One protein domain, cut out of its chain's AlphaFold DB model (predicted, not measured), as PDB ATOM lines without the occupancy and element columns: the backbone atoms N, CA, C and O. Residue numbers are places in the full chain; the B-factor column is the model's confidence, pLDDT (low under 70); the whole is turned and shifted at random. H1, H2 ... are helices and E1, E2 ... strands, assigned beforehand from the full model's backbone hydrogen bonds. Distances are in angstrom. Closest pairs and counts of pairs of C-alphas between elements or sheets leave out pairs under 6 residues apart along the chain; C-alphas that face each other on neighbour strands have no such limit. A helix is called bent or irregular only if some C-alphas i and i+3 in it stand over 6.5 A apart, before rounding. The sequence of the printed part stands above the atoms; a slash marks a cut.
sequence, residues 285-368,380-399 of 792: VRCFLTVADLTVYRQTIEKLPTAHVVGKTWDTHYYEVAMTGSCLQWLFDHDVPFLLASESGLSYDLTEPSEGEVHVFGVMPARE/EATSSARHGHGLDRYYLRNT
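Overview. This is residues 285 to 368 and 380 to 399 of the 792 residues of an uncharacterized protein of Verticillium longisporum (UniProt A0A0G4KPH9). A small antiparallel sheet of three strands lies between two helices, H1 over one face and H7 across the other, with H2 at one end of the strands. H4 and H5 make a small corner away from the sheet, at one end of the longest axis. The printed part has 104 residues, with seven named helices and three named strands in the order E1 H1 E2 E3 H2 H3 H4 H5 H6 H7, and the class is mixed, helices and strands. The sheet order is E1, E3, E2. The whole is compact, with a radius of gyration of the C-alphas of 14.5 A, and spans 43 by 29 by 25 A, only just elongated.

Along the chain. E1, residues 285 to 290, begins at C-alpha 285 (-15.851, 27.462, 29.283) and is 16.5 A long. H1, residues 291 to 301, is 13.2 A long and irregular: C-alphas 296 and 299 are 7.8 A apart. E2 is residues 307 to 312, 15.0 A, and E3 residues 318 to 324, 18.7 A. H2, residues 325 to 333, is 12.2 A long, and H3 is residues 341 to 344. H4, residues 355 to 361, begins at C-alpha 355 (-8.444, 17.135, 5.498); H5 is residues 363 to 368. H6 is residues 380 to 383. H7, residues 390 to 398, is 12.6 A long and ends at C-alpha 398 (-10.699, 19.808, 26.783).

Arrangement. E1 and E3 are antiparallel, with N 287 and O 321 3.0 A apart, within hydrogen-bond range. E2 and E3 form a hairpin, with N 308 and O 322 2.8 A apart, also within range. E1, H1 and E2 form a split strand-helix-strand unit, two strands running the same way with E3 between them, and its crossover is right-handed. H1 is on the sheet at a height of 9.5 A; the closest C-alphas of H1 and E3 are those of Val 291 and Tyr 318, 5.5 A apart. H7 is on the opposite face at a height of 8.7 A, across the strands at 82 degrees to E1 on the local plane. H2 is on the sheet, and H3 only grazes it. H4 and H5 touch only at the corner, Val 358 to Ala 366, with C-alphas 5.4 A apart, about perpendicular at 87 degrees. H6 is close to H7 but not clearly touching it, the C-alphas of Thr 382 and Asp 392 being 6.4 A apart. Every O i to N i+4 pair is within range in H2, H4, H5 and H7, and 5 of 7 in H1; H3 and H6 are too short for such a pair.

Size, cuts and confidence. The C-alphas farthest apart are those of Asp 333 and Gly 362, 44.5 A. Residues 369 to 379 are not printed, and C-alphas 368 and 380 are 18.1 A apart across this cut. No link printed whole is long. Mean pLDDT of the printed part is 82.8; residues 315, 344 to 347 and 385 are under 70.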
ATOM      1  N   VAL A 285     -14.865  28.137  30.125       88.12
ATOM      2  CA  VAL A 285     -15.851  27.462  29.283       88.12
ATOM      3  C   VAL A 285     -15.408  27.533  27.823       88.12
ATOM      4  O   VAL A 285     -14.744  28.481  27.402       88.12
ATOM      5  N   ARG A 286     -15.760  26.492  27.065       88.44
ATOM      6  CA  ARG A 286     -15.465  26.331  25.637       88.44
ATOM      7  C   ARG A 286     -16.574  26.950  24.788       88.44
ATOM      8  O   ARG A 286     -17.733  26.543  24.907       88.44
ATOM      9  N   CYS A 287     -16.215  27.897  23.923       89.38
ATOM     10  CA  CYS A 287     -17.166  28.673  23.124       89.38
ATOM     11  C   CYS A 287     -16.734  28.784  21.654       89.38
ATOM     12  O   CYS A 287     -15.538  28.800  21.354       89.38
ATOM     13  N   PHE A 288     -17.712  28.928  20.752       89.06
ATOM     14  CA  PHE A 288     -17.500  29.198  19.326       89.06
ATOM     15  C   PHE A 288     -17.922  30.591  18.939       89.06
ATOM     16  O   PHE A 288     -19.058  30.991  19.176       89.06
ATOM     17  N   LEU A 289     -17.023  31.268  18.237       88.75
ATOM     18  CA  LEU A 289     -17.328  32.476  17.486       88.75
ATOM     19  C   LEU A 289     -17.155  32.184  16.001       88.75
ATOM     20  O   LEU A 289     -16.212  31.487  15.614       88.75
ATOM     21  N   THR A 290     -18.038  32.715  15.156       87.19
ATOM     22  CA  THR A 290     -17.828  32.618  13.707       87.19
ATOM     23  C   THR A 290     -16.580  33.410  13.308       87.19
ATOM     24  O   THR A 290     -16.129  34.309  14.025       87.19
ATOM     25  N   VAL A 291     -16.001  33.119  12.140       84.69
ATOM     26  CA  VAL A 291     -14.886  33.934  11.621       84.69
ATOM     27  C   VAL A 291     -15.272  35.407  11.489       84.69
ATOM     28  O   VAL A 291     -14.435  36.267  11.759       84.69
ATOM     29  N   ALA A 292     -16.510  35.702  11.085       83.69
ATOM     30  CA  ALA A 292     -16.985  37.073  10.939       83.69
ATOM     31  C   ALA A 292     -17.010  37.787  12.299       83.69
ATOM     32  O   ALA A 292     -16.386  38.839  12.436       83.69
ATOM     33  N   ASP A 293     -17.613  37.158  13.311       84.00
ATOM     34  CA  ASP A 293     -17.737  37.730  14.656       84.00
ATOM     35  C   ASP A 293     -16.368  37.887  15.319       84.00
ATOM     36  O   ASP A 293     -16.031  38.965  15.814       84.00
ATOM     37  N   LEU A 294     -15.505  36.864  15.245       83.38
ATOM     38  CA  LEU A 294     -14.154  36.994  15.784       83.38
ATOM     39  C   LEU A 294     -13.383  38.103  15.063       83.38
ATOM     40  O   LEU A 294     -12.635  38.814  15.710       83.38
ATOM     41  N   THR A 295     -13.540  38.296  13.752       84.12
ATOM     42  CA  THR A 295     -12.811  39.363  13.039       84.12
ATOM     43  C   THR A 295     -13.194  40.754  13.549       84.12
ATOM     44  O   THR A 295     -12.322  41.617  13.655       84.12
ATOM     45  N   VAL A 296     -14.461  40.954  13.923       83.19
ATOM     46  CA  VAL A 296     -14.947  42.203  14.528       83.19
ATOM     47  C   VAL A 296     -14.375  42.387  15.937       83.19
ATOM     48  O   VAL A 296     -13.821  43.441  16.245       83.19
ATOM     49  N   TYR A 297     -14.425  41.345  16.773       81.00
ATOM     50  CA  TYR A 297     -14.078  41.436  18.197       81.00
ATOM     51  C   TYR A 297     -12.652  40.986  18.548       81.00
ATOM     52  O   TYR A 297     -12.273  41.006  19.721       81.00
ATOM     53  N   ARG A 298     -11.822  40.610  17.564       82.25
ATOM     54  CA  ARG A 298     -10.486  40.019  17.782       82.25
ATOM     55  C   ARG A 298      -9.628  40.889  18.681       82.25
ATOM     56  O   ARG A 298      -9.086  40.390  19.655       82.25
ATOM     57  N   GLN A 299      -9.532  42.185  18.386       81.12
ATOM     58  CA  GLN A 299      -8.703  43.103  19.176       81.12
ATOM     59  C   GLN A 299      -9.184  43.241  20.623       81.12
ATOM     60  O   GLN A 299      -8.376  43.534  21.501       81.12
ATOM     61  N   THR A 300     -10.481  43.068  20.862       81.50
ATOM     62  CA  THR A 300     -11.079  43.121  22.195       81.50
ATOM     63  C   THR A 300     -10.776  41.836  22.954       81.50
ATOM     64  O   THR A 300     -10.145  41.884  24.006       81.50
ATOM     65  N   ILE A 301     -11.115  40.681  22.376       83.56
ATOM     66  CA  ILE A 301     -10.877  39.355  22.966       83.56
ATOM     67  C   ILE A 301      -9.380  39.136  23.224       83.56
ATOM     68  O   ILE A 301      -8.977  38.746  24.316       83.56
ATOM     69  N   GLU A 302      -8.524  39.492  22.264       83.94
ATOM     70  CA  GLU A 302      -7.068  39.425  22.401       83.94
ATOM     71  C   GLU A 302      -6.493  40.449  23.386       83.94
ATOM     72  O   GLU A 302      -5.293  40.387  23.632       83.94
ATOM     73  N   LYS A 303      -7.282  41.323  24.025       83.81
ATOM     74  CA  LYS A 303      -6.834  42.164  25.155       83.81
ATOM     75  C   LYS A 303      -7.343  41.697  26.518       83.81
ATOM     76  O   LYS A 303      -6.709  42.020  27.519       83.81
ATOM     77  N   LEU A 304      -8.424  40.921  26.569       86.50
ATOM     78  CA  LEU A 304      -9.031  40.455  27.816       86.50
ATOM     79  C   LEU A 304      -8.214  39.332  28.486       86.50
ATOM     80  O   LEU A 304      -7.924  38.321  27.848       86.50
ATOM     81  N   PRO A 305      -7.819  39.461  29.762       85.75
ATOM     82  CA  PRO A 305      -7.351  38.352  30.602       85.75
ATOM     83  C   PRO A 305      -8.315  37.167  30.671       85.75
ATOM     84  O   PRO A 305      -7.886  36.018  30.719       85.75
ATOM     85  N   THR A 306      -9.610  37.460  30.624       87.06
ATOM     86  CA  THR A 306     -10.733  36.538  30.825       87.06
ATOM     87  C   THR A 306     -11.153  35.749  29.580       87.06
ATOM     88  O   THR A 306     -12.118  34.984  29.655       87.06
ATOM     89  N   ALA A 307     -10.445  35.918  28.455       89.69
ATOM     90  CA  ALA A 307     -10.685  35.209  27.201       89.69
ATOM     91  C   ALA A 307      -9.373  34.846  26.481       89.69
ATOM     92  O   ALA A 307      -8.399  35.601  26.513       89.69
ATOM     93  N   HIS A 308      -9.351  33.702  25.797       90.81
ATOM     94  CA  HIS A 308      -8.205  33.223  25.026       90.81
ATOM     95  C   HIS A 308      -8.646  32.475  23.759       90.81
ATOM     96  O   HIS A 308      -9.461  31.558  23.822       90.81
ATOM     97  N   VAL A 309      -8.092  32.844  22.600       90.25
ATOM     98  CA  VAL A 309      -8.383  32.177  21.319       90.25
ATOM     99  C   VAL A 309      -7.532  30.913  21.193       90.25
ATOM    100  O   VAL A 309      -6.329  30.986  20.952       90.25
ATOM    101  N   VAL A 310      -8.175  29.754  21.309       89.06
ATOM    102  CA  VAL A 310      -7.508  28.447  21.351       89.06
ATOM    103  C   VAL A 310      -7.099  27.980  19.957       89.06
ATOM    104  O   VAL A 310      -6.018  27.421  19.766       89.06
ATOM    105  N   GLY A 311      -7.950  28.198  18.959       86.88
ATOM    106  CA  GLY A 311      -7.663  27.743  17.606       86.88
ATOM    107  C   GLY A 311      -8.839  27.883  16.658       86.88
ATOM    108  O   GLY A 311      -9.924  28.322  17.031       86.88
ATOM    109  N   LYS A 312      -8.599  27.528  15.399       85.06
ATOM    110  CA  LYS A 312      -9.599  27.567  14.331       85.06
ATOM    111  C   LYS A 312     -10.070  26.155  14.017       85.06
ATOM    112  O   LYS A 312      -9.239  25.252  13.942       85.06
ATOM    113  N   THR A 313     -11.364  25.978  13.776       79.25
ATOM    114  CA  THR A 313     -11.904  24.700  13.309       79.25
ATOM    115  C   THR A 313     -11.410  24.376  11.892       79.25
ATOM    116  O   THR A 313     -11.117  25.265  11.087       79.25
ATOM    117  N   TRP A 314     -11.304  23.083  11.582       70.62
ATOM    118  CA  TRP A 314     -10.851  22.545  10.292       70.62
ATOM    119  C   TRP A 314     -11.721  22.964   9.100       70.62
ATOM    120  O   TRP A 314     -11.195  23.240   8.024       70.62
ATOM    121  N   ASP A 315     -13.035  23.076   9.300       69.94
ATOM    122  CA  ASP A 315     -13.987  23.597   8.311       69.94
ATOM    123  C   ASP A 315     -13.868  25.118   8.120       69.94
ATOM    124  O   ASP A 315     -14.460  25.698   7.214       69.94
ATOM    125  N   THR A 316     -13.050  25.764   8.950       71.69
ATOM    126  CA  THR A 316     -12.720  27.181   8.947       71.69
ATOM    127  C   THR A 316     -13.866  28.144   9.236       71.69
ATOM    128  O   THR A 316     -13.635  29.345   9.113       71.69
ATOM    129  N   HIS A 317     -15.044  27.670   9.652       81.44
ATOM    130  CA  HIS A 317     -16.201  28.530   9.934       81.44
ATOM    131  C   HIS A 317     -16.174  29.138  11.337       81.44
ATOM    132  O   HIS A 317     -16.693  30.242  11.528       81.44
ATOM    133  N   TYR A 318     -15.522  28.471  12.293       86.38
ATOM    134  CA  TYR A 318     -15.518  28.869  13.695       86.38
ATOM    135  C   TYR A 318     -14.105  28.974  14.276       86.38
ATOM    136  O   TYR A 318     -13.135  28.375  13.798       86.38
ATOM    137  N   TYR A 319     -13.999  29.753  15.346       88.12
ATOM    138  CA  TYR A 319     -12.867  29.754  16.257       88.12
ATOM    139  C   TYR A 319     -13.312  29.262  17.624       88.12
ATOM    140  O   TYR A 319     -14.334  29.708  18.146       88.12
ATOM    141  N   GLU A 320     -12.508  28.377  18.201       90.06
ATOM    142  CA  GLU A 320     -12.605  28.009  19.603       90.06
ATOM    143  C   GLU A 320     -11.996  29.122  20.451       90.06
ATOM    144  O   GLU A 320     -10.832  29.501  20.270       90.06
ATOM    145  N   VAL A 321     -12.784  29.625  21.395       90.62
ATOM    146  CA  VAL A 321     -12.350  30.617  22.371       90.62
ATOM    147  C   VAL A 321     -12.695  30.111  23.764       90.62
ATOM    148  O   VAL A 321     -13.843  29.780  24.054       90.62
ATOM    149  N   ALA A 322     -11.681  30.040  24.621       91.19
ATOM    150  CA  ALA A 322     -11.829  29.749  26.034       91.19
ATOM    151  C   ALA A 322     -12.187  31.050  26.754       91.19
ATOM    152  O   ALA A 322     -11.483  32.049  26.593       91.19
ATOM    153  N   MET A 323     -13.265  31.059  27.534       91.19
ATOM    154  CA  MET A 323     -13.729  32.258  28.235       91.19
ATOM    155  C   MET A 323     -14.177  31.948  29.654       91.19
ATOM    156  O   MET A 323     -14.741  30.894  29.929       91.19
ATOM    157  N   THR A 324     -13.959  32.888  30.561       90.12
ATOM    158  CA  THR A 324     -14.558  32.837  31.900       90.12
ATOM    159  C   THR A 324     -16.066  33.101  31.853       90.12
ATOM    160  O   THR A 324     -16.573  33.726  30.917       90.12
ATOM    161  N   GLY A 325     -16.789  32.681  32.896       86.00
ATOM    162  CA  GLY A 325     -18.224  32.965  33.024       86.00
ATOM    163  C   GLY A 325     -18.557  34.464  33.010       86.00
ATOM    164  O   GLY A 325     -19.567  34.861  32.436       86.00
ATOM    165  N   SER A 326     -17.688  35.310  33.571       82.69
ATOM    166  CA  SER A 326     -17.864  36.767  33.563       82.69
ATOM    167  C   SER A 326     -17.746  37.367  32.155       82.69
ATOM    168  O   SER A 326     -18.566  38.203  31.772       82.69
ATOM    169  N   CYS A 327     -16.783  36.907  31.349       86.69
ATOM    170  CA  CYS A 327     -16.653  37.319  29.946       86.69
ATOM    171  C   CYS A 327     -17.827  36.823  29.090       86.69
ATOM    172  O   CYS A 327     -18.296  37.540  28.209       86.69
ATOM    173  N   LEU A 328     -18.319  35.614  29.364       86.31
ATOM    174  CA  LEU A 328     -19.488  35.058  28.685       86.31
ATOM    175  C   LEU A 328     -20.756  35.863  28.947       86.31
ATOM    176  O   LEU A 328     -21.484  36.173  28.007       86.31
ATOM    177  N   GLN A 329     -20.994  36.236  30.204       84.88
ATOM    178  CA  GLN A 329     -22.133  37.078  30.555       84.88
ATOM    179  C   GLN A 329     -22.057  38.427  29.836       84.88
ATOM    180  O   GLN A 329     -23.059  38.895  29.315       84.88
ATOM    181  N   TRP A 330     -20.862  39.016  29.735       85.69
ATOM    182  CA  TRP A 330     -20.678  40.260  28.990       85.69
ATOM    183  C   TRP A 330     -21.023  40.116  27.502       85.69
ATOM    184  O   TRP A 330     -21.736  40.968  26.980       85.69
ATOM    185  N   LEU A 331     -20.582  39.041  26.836       84.31
ATOM    186  CA  LEU A 331     -20.955  38.782  25.440       84.31
ATOM    187  C   LEU A 331     -22.467  38.627  25.269       84.31
ATOM    188  O   LEU A 331     -23.027  39.157  24.313       84.31
ATOM    189  N   PHE A 332     -23.112  37.924  26.202       84.75
ATOM    190  CA  PHE A 332     -24.559  37.748  26.210       84.75
ATOM    191  C   PHE A 332     -25.288  39.087  26.384       84.75
ATOM    192  O   PHE A 332     -26.204  39.388  25.628       84.75
ATOM    193  N   ASP A 333     -24.841  39.924  27.323       84.12
ATOM    194  CA  ASP A 333     -25.431  41.241  27.597       84.12
ATOM    195  C   ASP A 333     -25.264  42.236  26.429       84.12
ATOM    196  O   ASP A 333     -25.965  43.247  26.382       84.12
ATOM    197  N   HIS A 334     -24.326  41.973  25.511       78.62
ATOM    198  CA  HIS A 334     -24.017  42.813  24.346       78.62
ATOM    199  C   HIS A 334     -24.474  42.180  23.021       78.62
ATOM    200  O   HIS A 334     -24.057  42.630  21.955       78.62
ATOM    201  N   ASP A 335     -25.320  41.145  23.075       80.06
ATOM    202  CA  ASP A 335     -25.864  40.449  21.902       80.06
ATOM    203  C   ASP A 335     -24.780  39.964  20.912       80.06
ATOM    204  O   ASP A 335     -25.010  39.874  19.701       80.06
ATOM    205  N   VAL A 336     -23.578  39.635  21.405       81.50
ATOM    206  CA  VAL A 336     -22.516  39.086  20.555       81.50
ATOM    207  C   VAL A 336     -22.849  37.623  20.246       81.50
ATOM    208  O   VAL A 336     -22.989  36.832  21.180       81.50
ATOM    209  N   PRO A 337     -22.951  37.211  18.968       81.25
ATOM    210  CA  PRO A 337     -23.276  35.831  18.632       81.25
ATOM    211  C   PRO A 337     -22.154  34.879  19.061       81.25
ATOM    212  O   PRO A 337     -21.019  34.994  18.596       81.25
ATOM    213  N   PHE A 338     -22.473  33.906  19.911       85.00
ATOM    214  CA  PHE A 338     -21.587  32.792  20.247       85.00
ATOM    215  C   PHE A 338     -22.382  31.495  20.398       85.00
ATOM    216  O   PHE A 338     -23.585  31.516  20.652       85.00
ATOM    217  N   LEU A 339     -21.706  30.355  20.253       84.19
ATOM    218  CA  LEU A 339     -22.281  29.041  20.550       84.19
ATOM    219  C   LEU A 339     -21.528  28.403  21.713       84.19
ATOM    220  O   LEU A 339     -20.297  28.321  21.696       84.19
ATOM    221  N   LEU A 340     -22.259  27.916  22.711       82.44
ATOM    222  CA  LEU A 340     -21.681  27.083  23.761       82.44
ATOM    223  C   LEU A 340     -21.440  25.674  23.224       82.44
ATOM    224  O   LEU A 340     -22.299  25.097  22.554       82.44
ATOM    225  N   ALA A 341     -20.287  25.087  23.552       76.88
ATOM    226  CA  ALA A 341     -19.970  23.732  23.104       76.88
ATOM    227  C   ALA A 341     -21.025  22.703  23.532       76.88
ATOM    228  O   ALA A 341     -21.412  21.865  22.720       76.88
ATOM    229  N   SER A 342     -21.562  22.837  24.750       72.88
ATOM    230  CA  SER A 342     -22.631  21.988  25.292       72.88
ATOM    231  C   SER A 342     -23.945  22.049  24.508       72.88
ATOM    232  O   SER A 342     -24.711  21.094  24.540       72.88
ATOM    233  N   GLU A 343     -24.216  23.152  23.812       74.81
ATOM    234  CA  GLU A 343     -25.487  23.395  23.113       74.81
ATOM    235  C   GLU A 343     -25.364  23.210  21.598       74.81
ATOM    236  O   GLU A 343     -26.341  22.934  20.909       74.81
ATOM    237  N   SER A 344     -24.148  23.349  21.071       65.50
ATOM    238  CA  SER A 344     -23.888  23.361  19.631       65.50
ATOM    239  C   SER A 344     -23.973  21.988  18.955       65.50
ATOM    240  O   SER A 344     -24.098  21.923  17.734       65.50
ATOM    241  N   GLY A 345     -23.821  20.892  19.710       62.97
ATOM    242  CA  GLY A 345     -23.620  19.550  19.146       62.97
ATOM    243  C   GLY A 345     -22.335  19.403  18.312       62.97
ATOM    244  O   GLY A 345     -22.108  18.354  17.711       62.97
ATOM    245  N   LEU A 346     -21.485  20.438  18.262       66.31
ATOM    246  CA  LEU A 346     -20.222  20.439  17.533       66.31
ATOM    247  C   LEU A 346     -19.167  19.698  18.359       66.31
ATOM    248  O   LEU A 346     -18.615  20.235  19.319       66.31
ATOM    249  N   SER A 347     -18.854  18.469  17.956       65.50
ATOM    250  CA  SER A 347     -17.676  17.750  18.443       65.50
ATOM    251  C   SER A 347     -16.517  17.974  17.475       65.50
ATOM    252  O   SER A 347     -16.599  17.612  16.302       65.50
ATOM    253  N   TYR A 348     -15.452  18.614  17.945       74.62
ATOM    254  CA  TYR A 348     -14.234  18.822  17.166       74.62
ATOM    255  C   TYR A 348     -13.013  18.817  18.086       74.62
ATOM    256  O   TYR A 348     -13.076  19.220  19.254       74.62
ATOM    257  N   ASP A 349     -11.900  18.363  17.521       78.62
ATOM    258  CA  ASP A 349     -10.629  18.177  18.201       78.62
ATOM    259  C   ASP A 349      -9.555  18.990  17.472       78.62
ATOM    260  O   ASP A 349      -9.255  18.738  16.307       78.62
ATOM    261  N   LEU A 350      -8.997  19.998  18.147       82.25
ATOM    262  CA  LEU A 350      -7.945  20.850  17.581       82.25
ATOM    263  C   LEU A 350      -6.571  20.168  17.543       82.25
ATOM    264  O   LEU A 350      -5.636  20.725  16.961       82.25
ATOM    265  N   THR A 351      -6.436  18.992  18.160       83.25
ATOM    266  CA  THR A 351      -5.232  18.161  18.062       83.25
ATOM    267  C   THR A 351      -5.203  17.335  16.773       83.25
ATOM    268  O   THR A 351      -4.122  16.948  16.326       83.25
ATOM    269  N   GLU A 352      -6.349  17.144  16.111       84.12
ATOM    270  CA  GLU A 352      -6.442  16.453  14.824       84.12
ATOM    271  C   GLU A 352      -6.262  17.426  13.636       84.12
ATOM    272  O   GLU A 352      -6.648  18.599  13.694       84.12
ATOM    273  N   PRO A 353      -5.652  16.968  12.530       83.81
ATOM    274  CA  PRO A 353      -5.417  17.788  11.353       83.81
ATOM    275  C   PRO A 353      -6.675  17.953  10.504       83.81
ATOM    276  O   PRO A 353      -7.560  17.101  10.465       83.81
ATOM    277  N   SER A 354      -6.701  19.026   9.717       83.12
ATOM    278  CA  SER A 354      -7.701  19.205   8.663       83.12
ATOM    279  C   SER A 354      -7.487  18.237   7.490       83.12
ATOM    280  O   SER A 354      -6.360  17.827   7.200       83.12
ATOM    281  N   GLU A 355      -8.548  17.937   6.731       81.69
ATOM    282  CA  GLU A 355      -8.444  17.135   5.498       81.69
ATOM    283  C   GLU A 355      -7.431  17.717   4.498       81.69
ATOM    284  O   GLU A 355      -6.718  16.977   3.817       81.69
ATOM    285  N   GLY A 356      -7.326  19.050   4.436       83.00
ATOM    286  CA  GLY A 356      -6.346  19.744   3.602       83.00
ATOM    287  C   GLY A 356      -4.903  19.474   4.034       83.00
ATOM    288  O   GLY A 356      -4.052  19.199   3.190       83.00
ATOM    289  N   GLU A 357      -4.621  19.497   5.340       83.38
ATOM    290  CA  GLU A 357      -3.299  19.157   5.882       83.38
ATOM    291  C   GLU A 357      -2.967  17.678   5.634       83.38
ATOM    292  O   GLU A 357      -1.859  17.365   5.195       83.38
ATOM    293  N   VAL A 358      -3.938  16.776   5.814       87.69
ATOM    294  CA  VAL A 358      -3.773  15.342   5.519       87.69
ATOM    295  C   VAL A 358      -3.470  15.106   4.039       87.69
ATOM    296  O   VAL A 358      -2.608  14.291   3.711       87.69
ATOM    297  N   HIS A 359      -4.130  15.832   3.134       86.88
ATOM    298  CA  HIS A 359      -3.891  15.710   1.696       86.88
ATOM    299  C   HIS A 359      -2.476  16.149   1.287       86.88
ATOM    300  O   HIS A 359      -1.895  15.573   0.368       86.88
ATOM    301  N   VAL A 360      -1.915  17.156   1.965       88.88
ATOM    302  CA  VAL A 360      -0.592  17.719   1.650       88.88
ATOM    303  C   VAL A 360       0.542  16.920   2.290       88.88
ATOM    304  O   VAL A 360       1.540  16.637   1.629       88.88
ATOM    305  N   PHE A 361       0.411  16.573   3.570       83.19
ATOM    306  CA  PHE A 361       1.507  16.018   4.369       83.19
ATOM    307  C   PHE A 361       1.377  14.512   4.634       83.19
ATOM    308  O   PHE A 361       2.320  13.892   5.125       83.19
ATOM    309  N   GLY A 362       0.233  13.910   4.300       85.50
ATOM    310  CA  GLY A 362      -0.132  12.570   4.749       85.50
ATOM    311  C   GLY A 362      -0.644  12.570   6.193       85.50
ATOM    312  O   GLY A 362      -0.458  13.527   6.940       85.50
ATOM    313  N   VAL A 363      -1.296  11.477   6.596       84.62
ATOM    314  CA  VAL A 363      -2.026  11.388   7.877       84.62
ATOM    315  C   VAL A 363      -1.115  11.614   9.086       84.62
ATOM    316  O   VAL A 363      -1.401  12.473   9.916       84.62
ATOM    317  N   MET A 364      -0.011  10.863   9.182       83.81
ATOM    318  CA  MET A 364       0.859  10.909  10.364       83.81
ATOM    319  C   MET A 364       1.552  12.271  10.533       83.81
ATOM    320  O   MET A 364       1.380  12.873  11.589       83.81
ATOM    321  N   PRO A 365       2.240  12.838   9.519       86.38
ATOM    322  CA  PRO A 365       2.894  14.137   9.685       86.38
ATOM    323  C   PRO A 365       1.905  15.293   9.893       86.38
ATOM    324  O   PRO A 365       2.222  16.257  10.590       86.38
ATOM    325  N   ALA A 366       0.699  15.212   9.317       86.25
ATOM    326  CA  ALA A 366      -0.345  16.207   9.549       86.25
ATOM    327  C   ALA A 366      -0.826  16.188  11.009       86.25
ATOM    328  O   ALA A 366      -0.923  17.250  11.624       86.25
ATOM    329  N   ARG A 367      -1.055  14.997  11.583       84.94
ATOM    330  CA  ARG A 367      -1.388  14.832  13.010       84.94
ATOM    331  C   ARG A 367      -0.313  15.407  13.914       84.94
ATOM    332  O   ARG A 367      -0.621  16.191  14.808       84.94
ATOM    333  N   GLU A 368       0.949  15.099  13.626       83.38
ATOM    334  CA  GLU A 368       2.076  15.647  14.382       83.38
ATOM    335  C   GLU A 368       2.119  17.173  14.358       83.38
ATOM    336  O   GLU A 368       2.342  17.820  15.383       83.38
ATOM    337  N   GLU A 380       2.205  28.822  25.145       85.44
ATOM    338  CA  GLU A 380       2.352  30.280  25.069       85.44
ATOM    339  C   GLU A 380       1.288  30.987  25.921       85.44
ATOM    340  O   GLU A 380       1.609  31.867  26.726       85.44
ATOM    341  N   ALA A 381       0.034  30.545  25.816       84.75
ATOM    342  CA  ALA A 381      -1.090  31.113  26.547       84.75
ATOM    343  C   ALA A 381      -0.956  30.952  28.069       84.75
ATOM    344  O   ALA A 381      -1.180  31.897  28.821       84.75
ATOM    345  N   THR A 382      -0.552  29.767  28.522       81.94
ATOM    346  CA  THR A 382      -0.433  29.412  29.950       81.94
ATOM    347  C   THR A 382       0.872  29.885  30.591       81.94
ATOM    348  O   THR A 382       0.956  30.011  31.815       81.94
ATOM    349  N   SER A 383       1.899  30.183  29.790       76.81
ATOM    350  CA  SER A 383       3.121  30.850  30.263       76.81
ATOM    351  C   SER A 383       2.936  32.361  30.417       76.81
ATOM    352  O   SER A 383       3.693  33.016  31.135       76.81
ATOM    353  N   SER A 384       1.938  32.934  29.742       73.56
ATOM    354  CA  SER A 384       1.583  34.338  29.886       73.56
ATOM    355  C   SER A 384       0.961  34.587  31.259       73.56
ATOM    356  O   SER A 384      -0.061  33.999  31.605       73.56
ATOM    357  N   ALA A 385       1.503  35.540  32.023       69.62
ATOM    358  CA  ALA A 385       0.941  35.979  33.310       69.62
ATOM    359  C   ALA A 385      -0.456  36.634  33.189       69.62
ATOM    360  O   ALA A 385      -0.976  37.187  34.152       69.62
ATOM    361  N   ARG A 386      -1.046  36.622  31.991       79.50
ATOM    362  CA  ARG A 386      -2.282  37.307  31.645       79.50
ATOM    363  C   ARG A 386      -3.547  36.536  32.015       79.50
ATOM    364  O   ARG A 386      -4.520  37.177  32.379       79.50
ATOM    365  N   HIS A 387      -3.569  35.211  31.878       77.56
ATOM    366  CA  HIS A 387      -4.826  34.440  31.890       77.56
ATOM    367  C   HIS A 387      -5.127  33.719  33.216       77.56
ATOM    368  O   HIS A 387      -6.206  33.154  33.376       77.56
ATOM    369  N   GLY A 388      -4.210  33.758  34.187       74.62
ATOM    370  CA  GLY A 388      -4.355  33.040  35.460       74.62
ATOM    371  C   GLY A 388      -4.379  31.507  35.309       74.62
ATOM    372  O   GLY A 388      -4.313  30.963  34.208       74.62
ATOM    373  N   HIS A 389      -4.490  30.790  36.432       75.94
ATOM    374  CA  HIS A 389      -4.418  29.316  36.467       75.94
ATOM    375  C   HIS A 389      -5.678  28.593  35.951       75.94
ATOM    376  O   HIS A 389      -5.663  27.386  35.710       75.94
ATOM    377  N   GLY A 390      -6.794  29.309  35.772       78.12
ATOM    378  CA  GLY A 390      -8.037  28.712  35.273       78.12
ATOM    379  C   GLY A 390      -7.924  28.193  33.832       78.12
ATOM    380  O   GLY A 390      -8.550  27.186  33.493       78.12
ATOM    381  N   LEU A 391      -7.066  28.813  33.012       85.62
ATOM    382  CA  LEU A 391      -6.816  28.389  31.634       85.62
ATOM    383  C   LEU A 391      -6.081  27.038  31.557       85.62
ATOM    384  O   LEU A 391      -6.312  26.261  30.635       85.62
ATOM    385  N   ASP A 392      -5.258  26.691  32.548       85.69
ATOM    386  CA  ASP A 392      -4.610  25.372  32.595       85.69
ATOM    387  C   ASP A 392      -5.660  24.262  32.716       85.69
ATOM    388  O   ASP A 392      -5.628  23.268  31.992       85.69
ATOM    389  N   ARG A 393      -6.652  24.469  33.596       81.44
ATOM    390  CA  ARG A 393      -7.768  23.534  33.801       81.44
ATOM    391  C   ARG A 393      -8.602  23.377  32.538       81.44
ATOM    392  O   ARG A 393      -9.088  22.282  32.265       81.44
ATOM    393  N   TYR A 394      -8.763  24.458  31.778       86.94
ATOM    394  CA  TYR A 394      -9.417  24.405  30.480       86.94
ATOM    395  C   TYR A 394      -8.696  23.427  29.545       86.94
ATOM    396  O   TYR A 394      -9.337  22.518  29.019       86.94
ATOM    397  N   TYR A 395      -7.374  23.556  29.391       88.50
ATOM    398  CA  TYR A 395      -6.602  22.660  28.529       88.50
ATOM    399  C   TYR A 395      -6.599  21.217  29.030       88.50
ATOM    400  O   TYR A 395      -6.795  20.307  28.229       88.50
ATOM    401  N   LEU A 396      -6.454  20.992  30.340       85.88
ATOM    402  CA  LEU A 396      -6.481  19.640  30.907       85.88
ATOM    403  C   LEU A 396      -7.832  18.935  30.699       85.88
ATOM    404  O   LEU A 396      -7.859  17.725  30.505       85.88
ATOM    405  N   ARG A 397      -8.951  19.673  30.712       83.62
ATOM    406  CA  ARG A 397     -10.301  19.105  30.536       83.62
ATOM    407  C   ARG A 397     -10.722  18.921  29.080       83.62
ATOM    408  O   ARG A 397     -11.524  18.042  28.801       83.62
ATOM    409  N   ASN A 398     -10.234  19.769  28.175       82.25
ATOM    410  CA  ASN A 398     -10.699  19.808  26.783       82.25
ATOM    411  C   ASN A 398      -9.716  19.172  25.783       82.25
ATOM    412  O   ASN A 398      -9.966  19.223  24.582       82.25
ATOM    413  N   THR A 399      -8.613  18.577  26.251       86.25
ATOM    414  CA  THR A 399      -7.654  17.861  25.394       86.25
ATOM    415  C   THR A 399      -7.960  16.365  25.381       86.25
ATOM    416  O   THR A 399      -7.859  15.699  26.408       86.25
TER     417      THR A 399